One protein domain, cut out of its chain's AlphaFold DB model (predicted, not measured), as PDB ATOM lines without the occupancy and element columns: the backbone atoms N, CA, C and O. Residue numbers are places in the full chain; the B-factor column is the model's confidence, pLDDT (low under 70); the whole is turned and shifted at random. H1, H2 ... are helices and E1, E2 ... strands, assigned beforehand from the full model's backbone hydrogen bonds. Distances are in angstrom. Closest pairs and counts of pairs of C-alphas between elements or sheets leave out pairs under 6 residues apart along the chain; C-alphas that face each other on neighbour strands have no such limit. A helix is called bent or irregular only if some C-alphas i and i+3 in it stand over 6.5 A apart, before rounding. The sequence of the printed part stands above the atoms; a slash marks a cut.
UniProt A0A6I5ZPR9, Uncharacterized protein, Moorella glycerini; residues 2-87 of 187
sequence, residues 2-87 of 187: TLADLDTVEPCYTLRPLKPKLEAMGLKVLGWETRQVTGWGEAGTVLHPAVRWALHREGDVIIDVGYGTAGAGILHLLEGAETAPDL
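This is residues 2 to 87 of the 187 residues of an uncharacterized protein of Moorella glycerini (UniProt A0A6I5ZPR9). With little regular structure, this is a small parallel sheet, E2 E1 E3, with H3 over E1 and long loops around it. Of 86 printed residues 34 are in named elements, mixed in class: E1 H1 E2 H2 H3 E3 H4. It is compact, radius of gyration of the C-alphas 12.9 A, and flat, 38 by 33 by 18 A.

Start at E1, residues 2 to 5, neighbour of E2, residues 28 to 30, and E3, residues 61 to 64; within hydrogen-bond range are N 3 and O 28, 2.8 A, and N 4 and O 62, 2.8 A. H3, residues 51 to 56, is irregular, with C-alphas 52 and 55 7.9 A apart; its height over the sheet is 8.5 A, and its closest C-alphas to E1 are Val 51 and Ala 4, 5.8 A. H1, residues 19 to 24, only grazes the sheet; E1, H1, E2 form a strand-helix-strand unit, a helix between parallel neighbours, with a right-handed crossover. H4, residues 71 to 77, is close but not clearly touching H3. H2, residues 34 to 37, is not on the sheet. O i to N i+4 pairs are within range throughout H1, but 0 of 2 in H3 and 0 of 3 in H4, where i+3 pairs are 2 of 3 and 4 of 4; H2 is too short.

Find C-alpha 2 at (-18.951, -20.973, -10.624), where E1 begins its 10.2 A; H4, 12.0 A long, ends with C-alpha 77 at (-19.414, -3.887, -9.531).

The printed part has no cut; links E1 to H1 and H2 to H3 are long. Residues 9 to 14, 35, 37 to 45 and 67 to 73 have pLDDT under 70.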
ATOM      1  N   THR A   2     -19.916 -21.919 -11.187       93.88
ATOM      2  CA  THR A   2     -18.951 -20.973 -10.624       93.88
ATOM      3  C   THR A   2     -19.571 -20.299  -9.403       93.88
ATOM      4  O   THR A   2     -20.738 -19.928  -9.439       93.88
ATOM      5  N   LEU A   3     -18.800 -20.139  -8.334       92.69
ATOM      6  CA  LEU A   3     -19.174 -19.386  -7.144       92.69
ATOM      7  C   LEU A   3     -18.285 -18.146  -7.056       92.69
ATOM      8  O   LEU A   3     -17.069 -18.270  -7.191       92.69
ATOM      9  N   ALA A   4     -18.861 -16.968  -6.865       90.94
ATOM     10  CA  ALA A   4     -18.128 -15.712  -6.782       90.94
ATOM     11  C   ALA A   4     -18.391 -15.018  -5.443       90.94
ATOM     12  O   ALA A   4     -19.543 -14.832  -5.077       90.94
ATOM     13  N   ASP A   5     -17.328 -14.641  -4.738       87.62
ATOM     14  CA  ASP A   5     -17.392 -13.925  -3.462       87.62
ATOM     15  C   ASP A   5     -17.355 -12.408  -3.717       87.62
ATOM     16  O   ASP A   5     -16.297 -11.851  -4.027       87.62
ATOM     17  N   LEU A   6     -18.520 -11.755  -3.662       84.56
ATOM     18  CA  LEU A   6     -18.678 -10.300  -3.772       84.56
ATOM     19  C   LEU A   6     -18.816  -9.646  -2.383       84.56
ATOM     20  O   LEU A   6     -19.070  -8.445  -2.302       84.56
ATOM     21  N   ASP A   7     -18.634 -10.390  -1.286       76.56
ATOM     22  CA  ASP A   7     -18.674  -9.818   0.057       76.56
ATOM     23  C   ASP A   7     -17.394  -9.013   0.346       76.56
ATOM     24  O   ASP A   7     -16.297  -9.537   0.569       76.56
ATOM     25  N   THR A   8     -17.543  -7.691   0.311       70.00
ATOM     26  CA  THR A   8     -16.492  -6.734   0.674       70.00
ATOM     27  C   THR A   8     -16.638  -6.207   2.102       70.00
ATOM     28  O   THR A   8     -15.789  -5.427   2.539       70.00
ATOM     29  N   VAL A   9     -17.716  -6.569   2.805       65.00
ATOM     30  CA  VAL A   9     -18.111  -5.990   4.094       65.00
ATOM     31  C   VAL A   9     -17.623  -6.849   5.251       65.00
ATOM     32  O   VAL A   9     -16.987  -6.316   6.157       65.00
ATOM     33  N   GLU A  10     -17.861  -8.162   5.223       62.72
ATOM     34  CA  GLU A  10     -17.520  -9.039   6.344       62.72
ATOM     35  C   GLU A  10     -16.331  -9.960   6.011       62.72
ATOM     36  O   GLU A  10     -16.445 -10.860   5.184       62.72
ATOM     37  N   PRO A  11     -15.166  -9.802   6.667       56.88
ATOM     38  CA  PRO A  11     -13.991 -10.625   6.377       56.88
ATOM     39  C   PRO A  11     -14.086 -12.053   6.948       56.88
ATOM     40  O   PRO A  11     -13.373 -12.948   6.478       56.88
ATOM     41  N   CYS A  12     -14.939 -12.286   7.953       55.84
ATOM     42  CA  CYS A  12     -14.969 -13.522   8.740       55.84
ATOM     43  C   CYS A  12     -15.929 -14.605   8.212       55.84
ATOM     44  O   CYS A  12     -15.680 -15.781   8.467       55.84
ATOM     45  N   TYR A  13     -16.946 -14.259   7.415       61.72
ATOM     46  CA  TYR A  13     -17.882 -15.222   6.806       61.72
ATOM     47  C   TYR A  13     -17.705 -15.324   5.293       61.72
ATOM     48  O   TYR A  13     -18.661 -15.249   4.533       61.72
ATOM     49  N   THR A  14     -16.465 -15.517   4.856       69.75
ATOM     50  CA  THR A  14     -16.123 -15.531   3.431       69.75
ATOM     51  C   THR A  14     -15.859 -16.942   2.930       69.75
ATOM     52  O   THR A  14     -15.525 -17.855   3.688       69.75
ATOM     53  N   LEU A  15     -15.934 -17.124   1.614       77.00
ATOM     54  CA  LEU A  15     -15.644 -18.408   0.971       77.00
ATOM     55  C   LEU A  15     -14.152 -18.779   1.011       77.00
ATOM     56  O   LEU A  15     -13.780 -19.894   0.638       77.00
ATOM     57  N   ARG A  16     -13.284 -17.872   1.474       79.56
ATOM     58  CA  ARG A  16     -11.817 -17.981   1.394       79.56
ATOM     59  C   ARG A  16     -11.240 -19.240   2.050       79.56
ATOM     60  O   ARG A  16     -10.421 -19.885   1.394       79.56
ATOM     61  N   PRO A  17     -11.637 -19.640   3.276       81.94
ATOM     62  CA  PRO A  17     -11.157 -20.886   3.887       81.94
ATOM     63  C   PRO A  17     -11.695 -22.127   3.169       81.94
ATOM     64  O   PRO A  17     -11.062 -23.181   3.155       81.94
ATOM     65  N   LEU A  18     -12.883 -22.011   2.571       86.31
ATOM     66  CA  LEU A  18     -13.584 -23.124   1.938       86.31
ATOM     67  C   LEU A  18     -13.157 -23.343   0.486       86.31
ATOM     68  O   LEU A  18     -13.400 -24.427  -0.045       86.31
ATOM     69  N   LYS A  19     -12.511 -22.363  -0.154       88.62
ATOM     70  CA  LYS A  19     -12.154 -22.401  -1.574       88.62
ATOM     71  C   LYS A  19     -11.439 -23.696  -1.997       88.62
ATOM     72  O   LYS A  19     -11.980 -24.353  -2.884       88.62
ATOM     73  N   PRO A  20     -10.354 -24.165  -1.342       89.44
ATOM     74  CA  PRO A  20      -9.699 -25.419  -1.737       89.44
ATOM     75  C   PRO A  20     -10.631 -26.636  -1.670       89.44
ATOM     76  O   PRO A  20     -10.592 -27.518  -2.527       89.44
ATOM     77  N   LYS A  21     -11.512 -26.680  -0.663       89.50
ATOM     78  CA  LYS A  21     -12.485 -27.764  -0.490       89.50
ATOM     79  C   LYS A  21     -13.572 -27.725  -1.564       89.50
ATOM     80  O   LYS A  21     -13.940 -28.771  -2.089       89.50
ATOM     81  N   LEU A  22     -14.082 -26.539  -1.890       91.00
ATOM     82  CA  LEU A  22     -15.087 -26.341  -2.937       91.00
ATOM     83  C   LEU A  22     -14.515 -26.675  -4.324       91.00
ATOM     84  O   LEU A  22     -15.181 -27.337  -5.119       91.00
ATOM     85  N   GLU A  23     -13.263 -26.300  -4.590       92.88
ATOM     86  CA  GLU A  23     -12.556 -26.645  -5.830       92.88
ATOM     87  C   GLU A  23     -12.307 -28.152  -5.953       92.88
ATOM     88  O   GLU A  23     -12.535 -28.726  -7.018       92.88
ATOM     89  N   ALA A  24     -11.960 -28.832  -4.855       93.50
ATOM     90  CA  ALA A  24     -11.854 -30.292  -4.823       93.50
ATOM     91  C   ALA A  24     -13.194 -31.007  -5.104       93.50
ATOM     92  O   ALA A  24     -13.199 -32.159  -5.535       93.50
ATOM     93  N   MET A  25     -14.331 -30.332  -4.902       92.38
ATOM     94  CA  MET A  25     -15.666 -30.817  -5.279       92.38
ATOM     95  C   MET A  25     -16.036 -30.499  -6.742       92.38
ATOM     96  O   MET A  25     -17.156 -30.783  -7.165       92.38
ATOM     97  N   GLY A  26     -15.119 -29.912  -7.521       92.38
ATOM     98  CA  GLY A  26     -15.316 -29.567  -8.932       92.38
ATOM     99  C   GLY A  26     -15.949 -28.194  -9.178       92.38
ATOM    100  O   GLY A  26     -16.345 -27.897 -10.308       92.38
ATOM    101  N   LEU A  27     -16.069 -27.348  -8.149       92.50
ATOM    102  CA  LEU A  27     -16.573 -25.979  -8.290       92.50
ATOM    103  C   LEU A  27     -15.454 -25.026  -8.708       92.50
ATOM    104  O   LEU A  27     -14.310 -25.175  -8.294       92.50
ATOM    105  N   LYS A  28     -15.785 -23.999  -9.491       93.19
ATOM    106  CA  LYS A  28     -14.865 -22.880  -9.744       93.19
ATOM    107  C   LYS A  28     -15.163 -21.777  -8.733       93.19
ATOM    108  O   LYS A  28     -16.304 -21.328  -8.690       93.19
ATOM    109  N   VAL A  29     -14.182 -21.324  -7.951       91.75
ATOM    110  CA  VAL A  29     -14.394 -20.269  -6.943       91.75
ATOM    111  C   VAL A  29     -13.627 -18.998  -7.318       91.75
ATOM    112  O   VAL A  29     -12.396 -18.976  -7.349       91.75
ATOM    113  N   LEU A  30     -14.359 -17.921  -7.604       90.44
ATOM    114  CA  LEU A  30     -13.824 -16.582  -7.834       90.44
ATOM    115  C   LEU A  30     -13.798 -15.832  -6.506       90.44
ATOM    116  O   LEU A  30     -14.825 -15.402  -5.998       90.44
ATOM    117  N   GLY A  31     -12.611 -15.678  -5.942       86.75
ATOM    118  CA  GLY A  31     -12.428 -15.060  -4.639       86.75
ATOM    119  C   GLY A  31     -11.014 -15.295  -4.138       86.75
ATOM    120  O   GLY A  31     -10.253 -16.084  -4.718       86.75
ATOM    121  N   TRP A  32     -10.668 -14.594  -3.067       82.69
ATOM    122  CA  TRP A  32      -9.379 -14.750  -2.408       82.69
ATOM    123  C   TRP A  32      -9.259 -16.106  -1.707       82.69
ATOM    124  O   TRP A  32     -10.244 -16.712  -1.298       82.69
ATOM    125  N   GLU A  33      -8.030 -16.569  -1.530       79.50
ATOM    126  CA  GLU A  33      -7.678 -17.603  -0.560       79.50
ATOM    127  C   GLU A  33      -7.036 -16.963   0.670       79.50
ATOM    128  O   GLU A  33      -6.393 -15.917   0.568       79.50
ATOM    129  N   THR A  34      -7.118 -17.645   1.813       73.06
ATOM    130  CA  THR A  34      -6.441 -17.297   3.074       73.06
ATOM    131  C   THR A  34      -5.062 -16.684   2.889       73.06
ATOM    132  O   THR A  34      -4.787 -15.571   3.327       73.06
ATOM    133  N   ARG A  35      -4.194 -17.439   2.211       69.94
ATOM    134  CA  ARG A  35      -2.769 -17.159   2.052       69.94
ATOM    135  C   ARG A  35      -2.501 -15.901   1.232       69.94
ATOM    136  O   ARG A  35      -1.393 -15.385   1.264       69.94
ATOM    137  N   GLN A  36      -3.486 -15.442   0.459       70.25
ATOM    138  CA  GLN A  36      -3.369 -14.268  -0.407       70.25
ATOM    139  C   GLN A  36      -3.724 -12.970   0.327       70.25
ATOM    140  O   GLN A  36      -3.359 -11.900  -0.144       70.25
ATOM    141  N   VAL A  37      -4.421 -13.071   1.462       69.62
ATOM    142  CA  VAL A  37      -4.881 -11.928   2.269       69.62
ATOM    143  C   VAL A  37      -4.251 -11.902   3.666       69.62
ATOM    144  O   VAL A  37      -4.535 -11.010   4.466       69.62
ATOM    145  N   THR A  38      -3.378 -12.866   3.981       62.16
ATOM    146  CA  THR A  38      -2.606 -12.898   5.227       62.16
ATOM    147  C   THR A  38      -1.819 -11.593   5.391       62.16
ATOM    148  O   THR A  38      -0.967 -11.267   4.566       62.16
ATOM    149  N   GLY A  39      -2.107 -10.846   6.461       60.56
ATOM    150  CA  GLY A  39      -1.461  -9.563   6.772       60.56
ATOM    151  C   GLY A  39      -2.266  -8.309   6.410       60.56
ATOM    152  O   GLY A  39      -1.799  -7.212   6.695       60.56
ATOM    153  N   TRP A  40      -3.465  -8.438   5.829       61.66
ATOM    154  CA  TRP A  40      -4.311  -7.284   5.471       61.66
ATOM    155  C   TRP A  40      -5.139  -6.715   6.647       61.66
ATOM    156  O   TRP A  40      -5.716  -5.637   6.521       61.66
ATOM    157  N   GLY A  41      -5.154  -7.377   7.813       59.00
ATOM    158  CA  GLY A  41      -5.918  -6.939   8.994       59.00
ATOM    159  C   GLY A  41      -7.442  -6.956   8.781       59.00
ATOM    160  O   GLY A  41      -7.932  -7.674   7.915       59.00
ATOM    161  N   GLU A  42      -8.190  -6.162   9.561       52.84
ATOM    162  CA  GLU A  42      -9.647  -5.941   9.398       52.84
ATOM    163  C   GLU A  42      -9.992  -4.838   8.377       52.84
ATOM    164  O   GLU A  42     -11.145  -4.424   8.257       52.84
ATOM    165  N   ALA A  43      -9.007  -4.319   7.637       48.94
ATOM    166  CA  ALA A  43      -9.281  -3.341   6.594       48.94
ATOM    167  C   ALA A  43     -10.148  -4.000   5.507       48.94
ATOM    168  O   ALA A  43      -9.826  -5.096   5.042       48.94
ATOM    169  N   GLY A  44     -11.256  -3.343   5.140       53.69
ATOM    170  CA  GLY A  44     -12.254  -3.849   4.191       53.69
ATOM    171  C   GLY A  44     -11.619  -4.559   2.998       53.69
ATOM    172  O   GLY A  44     -10.622  -4.105   2.432       53.69
ATOM    173  N   THR A  45     -12.156  -5.726   2.644       59.72
ATOM    174  CA  THR A  45     -11.474  -6.579   1.671       59.72
ATOM    175  C   THR A  45     -11.591  -5.976   0.277       59.72
ATOM    176  O   THR A  45     -12.689  -5.753  -0.227       59.72
ATOM    177  N   VAL A  46     -10.446  -5.769  -0.376       71.12
ATOM    178  CA  VAL A  46     -10.387  -5.454  -1.806       71.12
ATOM    179  C   VAL A  46     -11.103  -6.553  -2.588       71.12
ATOM    180  O   VAL A  46     -10.802  -7.732  -2.413       71.12
ATOM    181  N   LEU A  47     -12.023  -6.183  -3.478       77.38
ATOM    182  CA  LEU A  47     -12.707  -7.148  -4.334       77.38
ATOM    183  C   LEU A  47     -11.696  -7.914  -5.200       77.38
ATOM    184  O   LEU A  47     -10.838  -7.313  -5.851       77.38
ATOM    185  N   HIS A  48     -11.803  -9.243  -5.243       83.75
ATOM    186  CA  HIS A  48     -10.938 -10.046  -6.102       83.75
ATOM    187  C   HIS A  48     -11.210  -9.697  -7.583       83.75
ATOM    188  O   HIS A  48     -12.348  -9.848  -8.031       83.75
ATOM    189  N   PRO A  49     -10.206  -9.309  -8.397       84.50
ATOM    190  CA  PRO A  49     -10.437  -8.785  -9.752       84.50
ATOM    191  C   PRO A  49     -11.243  -9.710 -10.672       84.50
ATOM    192  O   PRO A  49     -12.010  -9.251 -11.515       84.50
ATOM    193  N   ALA A  50     -11.104 -11.029 -10.502       87.62
ATOM    194  CA  ALA A  50     -11.860 -12.004 -11.289       87.62
ATOM    195  C   ALA A  50     -13.378 -11.986 -11.021       87.62
ATOM    196  O   ALA A  50     -14.127 -12.414 -11.897       87.62
ATOM    197  N   VAL A  51     -13.824 -11.504  -9.853       87.50
ATOM    198  CA  VAL A  51     -15.248 -11.440  -9.471       87.50
ATOM    199  C   VAL A  51     -15.998 -10.437 -10.338       87.50
ATOM    200  O   VAL A  51     -17.114 -10.726 -10.754       87.50
ATOM    201  N   ARG A  52     -15.359  -9.326 -10.732       87.56
ATOM    202  CA  ARG A  52     -15.934  -8.352 -11.680       87.56
ATOM    203  C   ARG A  52     -16.422  -9.006 -12.978       87.56
ATOM    204  O   ARG A  52     -17.395  -8.558 -13.566       87.56
ATOM    205  N   TRP A  53     -15.770 -10.086 -13.401       91.25
ATOM    206  CA  TRP A  53     -16.073 -10.823 -14.630       91.25
ATOM    207  C   TRP A  53     -16.889 -12.100 -14.381       91.25
ATOM    208  O   TRP A  53     -16.880 -13.005 -15.216       91.25
ATOM    209  N   ALA A  54     -17.556 -12.224 -13.227       91.50
ATOM    210  CA  ALA A  54     -18.298 -13.431 -12.863       91.50
ATOM    211  C   ALA A  54     -19.404 -13.766 -13.875       91.50
ATOM    212  O   ALA A  54     -19.547 -14.928 -14.242       91.50
ATOM    213  N   LEU A  55     -20.116 -12.758 -14.391       91.12
ATOM    214  CA  LEU A  55     -21.217 -12.934 -15.350       91.12
ATOM    215  C   LEU A  55     -20.765 -13.407 -16.742       91.12
ATOM    216  O   LEU A  55     -21.574 -13.903 -17.515       91.12
ATOM    217  N   HIS A  56     -19.471 -13.307 -17.054       90.31
ATOM    218  CA  HIS A  56     -18.898 -13.767 -18.323       90.31
ATOM    219  C   HIS A  56     -18.411 -15.224 -18.274       90.31
ATOM    220  O   HIS A  56     -17.727 -15.688 -19.188       90.31
ATOM    221  N   ARG A  57     -18.691 -15.953 -17.188       90.25
ATOM    222  CA  ARG A  57     -18.308 -17.360 -17.044       90.25
ATOM    223  C   ARG A  57     -19.354 -18.260 -17.683       90.25
ATOM    224  O   ARG A  57     -20.546 -18.021 -17.565       90.25
ATOM    225  N   GLU A  58     -18.890 -19.328 -18.319       87.81
ATOM    226  CA  GLU A  58     -19.774 -20.354 -18.869       87.81
ATOM    227  C   GLU A  58     -20.457 -21.171 -17.758       87.81
ATOM    228  O   GLU A  58     -19.821 -21.564 -16.768       87.81
ATOM    229  N   GLY A  59     -21.736 -21.485 -17.973       90.31
ATOM    230  CA  GLY A  59     -22.581 -22.251 -17.056       90.31
ATOM    231  C   GLY A  59     -23.148 -21.420 -15.903       90.31
ATOM    232  O   GLY A  59     -23.095 -20.195 -15.917       90.31
ATOM    233  N   ASP A  60     -23.695 -22.097 -14.890       92.94
ATOM    234  CA  ASP A  60     -24.339 -21.418 -13.761       92.94
ATOM    235  C   ASP A  60     -23.329 -20.673 -12.884       92.94
ATOM    236  O   ASP A  60     -22.288 -21.229 -12.503       92.94
ATOM    237  N   VAL A  61     -23.676 -19.440 -12.510       93.44
ATOM    238  CA  VAL A  61     -22.888 -18.580 -11.626       93.44
ATOM    239  C   VAL A  61     -23.730 -18.212 -10.407       93.44
ATOM    240  O   VAL A  61     -24.809 -17.644 -10.541       93.44
ATOM    241  N   ILE A  62     -23.226 -18.522  -9.214       93.44
ATOM    242  CA  ILE A  62     -23.785 -18.061  -7.941       93.44
ATOM    243  C   ILE A  62     -22.853 -16.977  -7.410       93.44
ATOM    244  O   ILE A  62     -21.643 -17.184  -7.341       93.44
ATOM    245  N   ILE A  63     -23.405 -15.823  -7.055       91.31
ATOM    246  CA  ILE A  63     -22.644 -14.703  -6.507       91.31
ATOM    247  C   ILE A  63     -23.101 -14.520  -5.067       91.31
ATOM    248  O   ILE A  63     -24.281 -14.275  -4.822       91.31
ATOM    249  N   ASP A  64     -22.173 -14.690  -4.134       87.69
ATOM    250  CA  ASP A  64     -22.389 -14.399  -2.727       87.69
ATOM    251  C   ASP A  64     -22.226 -12.898  -2.510       87.69
ATOM    252  O   ASP A  64     -21.198 -12.322  -2.863       87.69
ATOM    253  N   VAL A  65     -23.275 -12.262  -2.003       85.19
ATOM    254  CA  VAL A  65     -23.347 -10.814  -1.843       85.19
ATOM    255  C   VAL A  65     -23.487 -10.512  -0.363       85.19
ATOM    256  O   VAL A  65     -24.499 -10.855   0.250       85.19
ATOM    257  N   GLY A  66     -22.473  -9.846   0.187       75.94
ATOM    258  CA  GLY A  66     -22.443  -9.443   1.588       75.94
ATOM    259  C   GLY A  66     -23.615  -8.551   1.993       75.94
ATOM    260  O   GLY A  66     -24.234  -7.862   1.175       75.94
ATOM    261  N   TYR A  67     -23.906  -8.532   3.292       64.94
ATOM    262  CA  TYR A  67     -24.899  -7.624   3.859       64.94
ATOM    263  C   TYR A  67     -24.336  -6.199   3.952       64.94
ATOM    264  O   TYR A  67     -23.164  -5.990   4.246       64.94
ATOM    265  N   GLY A  68     -25.173  -5.184   3.733       60.91
ATOM    266  CA  GLY A  68     -24.753  -3.789   3.863       60.91
ATOM    267  C   GLY A  68     -25.748  -2.798   3.270       60.91
ATOM    268  O   GLY A  68     -26.671  -3.172   2.547       60.91
ATOM    269  N   THR A  69     -25.541  -1.510   3.555       49.31
ATOM    270  CA  THR A  69     -26.377  -0.391   3.071       49.31
ATOM    271  C   THR A  69     -26.410  -0.263   1.546       49.31
ATOM    272  O   THR A  69     -27.285   0.412   1.015       49.31
ATOM    273  N   ALA A  70     -25.485  -0.919   0.839       56.44
ATOM    274  CA  ALA A  70     -25.429  -0.926  -0.617       56.44
ATOM    275  C   ALA A  70     -26.416  -1.912  -1.276       56.44
ATOM    276  O   ALA A  70     -26.691  -1.752  -2.463       56.44
ATOM    277  N   GLY A  71     -26.965  -2.897  -0.544       64.31
ATOM    278  CA  GLY A  71     -27.955  -3.858  -1.060       64.31
ATOM    279  C   GLY A  71     -27.573  -4.485  -2.410       64.31
ATOM    280  O   GLY A  71     -26.408  -4.779  -2.667       64.31
ATOM    281  N   ALA A  72     -28.545  -4.623  -3.317       64.38
ATOM    282  CA  ALA A  72     -28.327  -5.039  -4.706       64.38
ATOM    283  C   ALA A  72     -27.517  -4.019  -5.533       64.38
ATOM    284  O   ALA A  72     -27.075  -4.333  -6.635       64.38
ATOM    285  N   GLY A  73     -27.281  -2.805  -5.024       69.88
ATOM    286  CA  GLY A  73     -26.448  -1.795  -5.676       69.88
ATOM    287  C   GLY A  73     -25.007  -2.258  -5.896       69.88
ATOM    288  O   GLY A  73     -24.404  -1.888  -6.902       69.88
ATOM    289  N   ILE A  74     -24.488  -3.146  -5.038       78.38
ATOM    290  CA  ILE A  74     -23.157  -3.749  -5.201       78.38
ATOM    291  C   ILE A  74     -23.036  -4.601  -6.475       78.38
ATOM    292  O   ILE A  74     -21.933  -4.785  -6.983       78.38
ATOM    293  N   LEU A  75     -24.156  -5.048  -7.060       81.75
ATOM    294  CA  LEU A  75     -24.153  -5.750  -8.345       81.75
ATOM    295  C   LEU A  75     -23.628  -4.870  -9.493       81.75
ATOM    296  O   LEU A  75     -23.141  -5.425 -10.471       81.75
ATOM    297  N   HIS A  76     -23.625  -3.532  -9.367       80.88
ATOM    298  CA  HIS A  76     -22.971  -2.639 -10.344       80.88
ATOM    299  C   HIS A  76     -21.452  -2.849 -10.435       80.88
ATOM    300  O   HIS A  76     -20.829  -2.405 -11.395       80.88
ATOM    301  N   LEU A  77     -20.830  -3.517  -9.455       82.94
ATOM    302  CA  LEU A  77     -19.414  -3.887  -9.531       82.94
ATOM    303  C   LEU A  77     -19.153  -5.020 -10.535       82.94
ATOM    304  O   LEU A  77     -17.996  -5.271 -10.882       82.94
ATOM    305  N   LEU A  78     -20.201  -5.718 -10.979       87.12
ATOM    306  CA  LEU A  78     -20.113  -6.783 -11.966       87.12
ATOM    307  C   LEU A  78     -20.280  -6.208 -13.370       87.12
ATOM    308  O   LEU A  78     -21.252  -5.519 -13.682       87.12
ATOM    309  N   GLU A  79     -19.340  -6.548 -14.242       88.88
ATOM    310  CA  GLU A  79     -19.401  -6.161 -15.643       88.88
ATOM    311  C   GLU A  79     -20.602  -6.842 -16.321       88.88
ATOM    312  O   GLU A  79     -20.771  -8.059 -16.223       88.88
ATOM    313  N   GLY A  80     -21.445  -6.050 -16.989       85.94
ATOM    314  CA  GLY A  80     -22.628  -6.544 -17.700       85.94
ATOM    315  C   GLY A  80     -23.859  -6.830 -16.829       85.94
ATOM    316  O   GLY A  80     -24.835  -7.364 -17.345       85.94
ATOM    317  N   ALA A  81     -23.866  -6.473 -15.538       86.69
ATOM    318  CA  ALA A  81     -25.008  -6.751 -14.655       86.69
ATOM    319  C   ALA A  81     -26.326  -6.112 -15.115       86.69
ATOM    320  O   ALA A  81     -27.381  -6.735 -15.011       86.69
ATOM    321  N   GLU A  82     -26.275  -4.890 -15.646       82.25
ATOM    322  CA  GLU A  82     -27.463  -4.172 -16.128       82.25
ATOM    323  C   GLU A  82     -28.083  -4.814 -17.375       82.25
ATOM    324  O   GLU A  82     -29.287  -4.704 -17.601       82.25
ATOM    325  N   THR A  83     -27.267  -5.493 -18.183       85.06
ATOM    326  CA  THR A  83     -27.674  -6.080 -19.465       85.06
ATOM    327  C   THR A  83     -27.833  -7.594 -19.407       85.06
ATOM    328  O   THR A  83     -28.250  -8.184 -20.400       85.06
ATOM    329  N   ALA A  84     -27.544  -8.228 -18.266       86.56
ATOM    330  CA  ALA A  84     -27.662  -9.667 -18.073       86.56
ATOM    331  C   ALA A  84     -29.140 -10.079 -17.884       86.56
ATOM    332  O   ALA A  84     -29.703  -9.861 -16.805       86.56
ATOM    333  N   PRO A  85     -29.788 -10.708 -18.887       84.88
ATOM    334  CA  PRO A  85     -31.219 -11.025 -18.824       84.88
ATOM    335  C   PRO A  85     -31.542 -12.117 -17.794       84.88
ATOM    336  O   PRO A  85     -32.635 -12.139 -17.230       84.88
ATOM    337  N   ASP A  86     -30.576 -12.996 -17.524       89.38
ATOM    338  CA  ASP A  86     -30.729 -14.145 -16.629       89.38
ATOM    339  C   ASP A  86     -30.292 -13.845 -15.188       89.38
ATOM    340  O   ASP A  86     -30.434 -14.694 -14.306       89.38
ATOM    341  N   LEU A  87     -29.784 -12.635 -14.917       91.31
ATOM    342  CA  LEU A  87     -29.379 -12.239 -13.572       91.31
ATOM    343  C   LEU A  87     -30.612 -12.081 -12.676       91.31
ATOM    344  O   LEU A  87     -31.493 -11.252 -12.932       91.31
TER     345      LEU A  87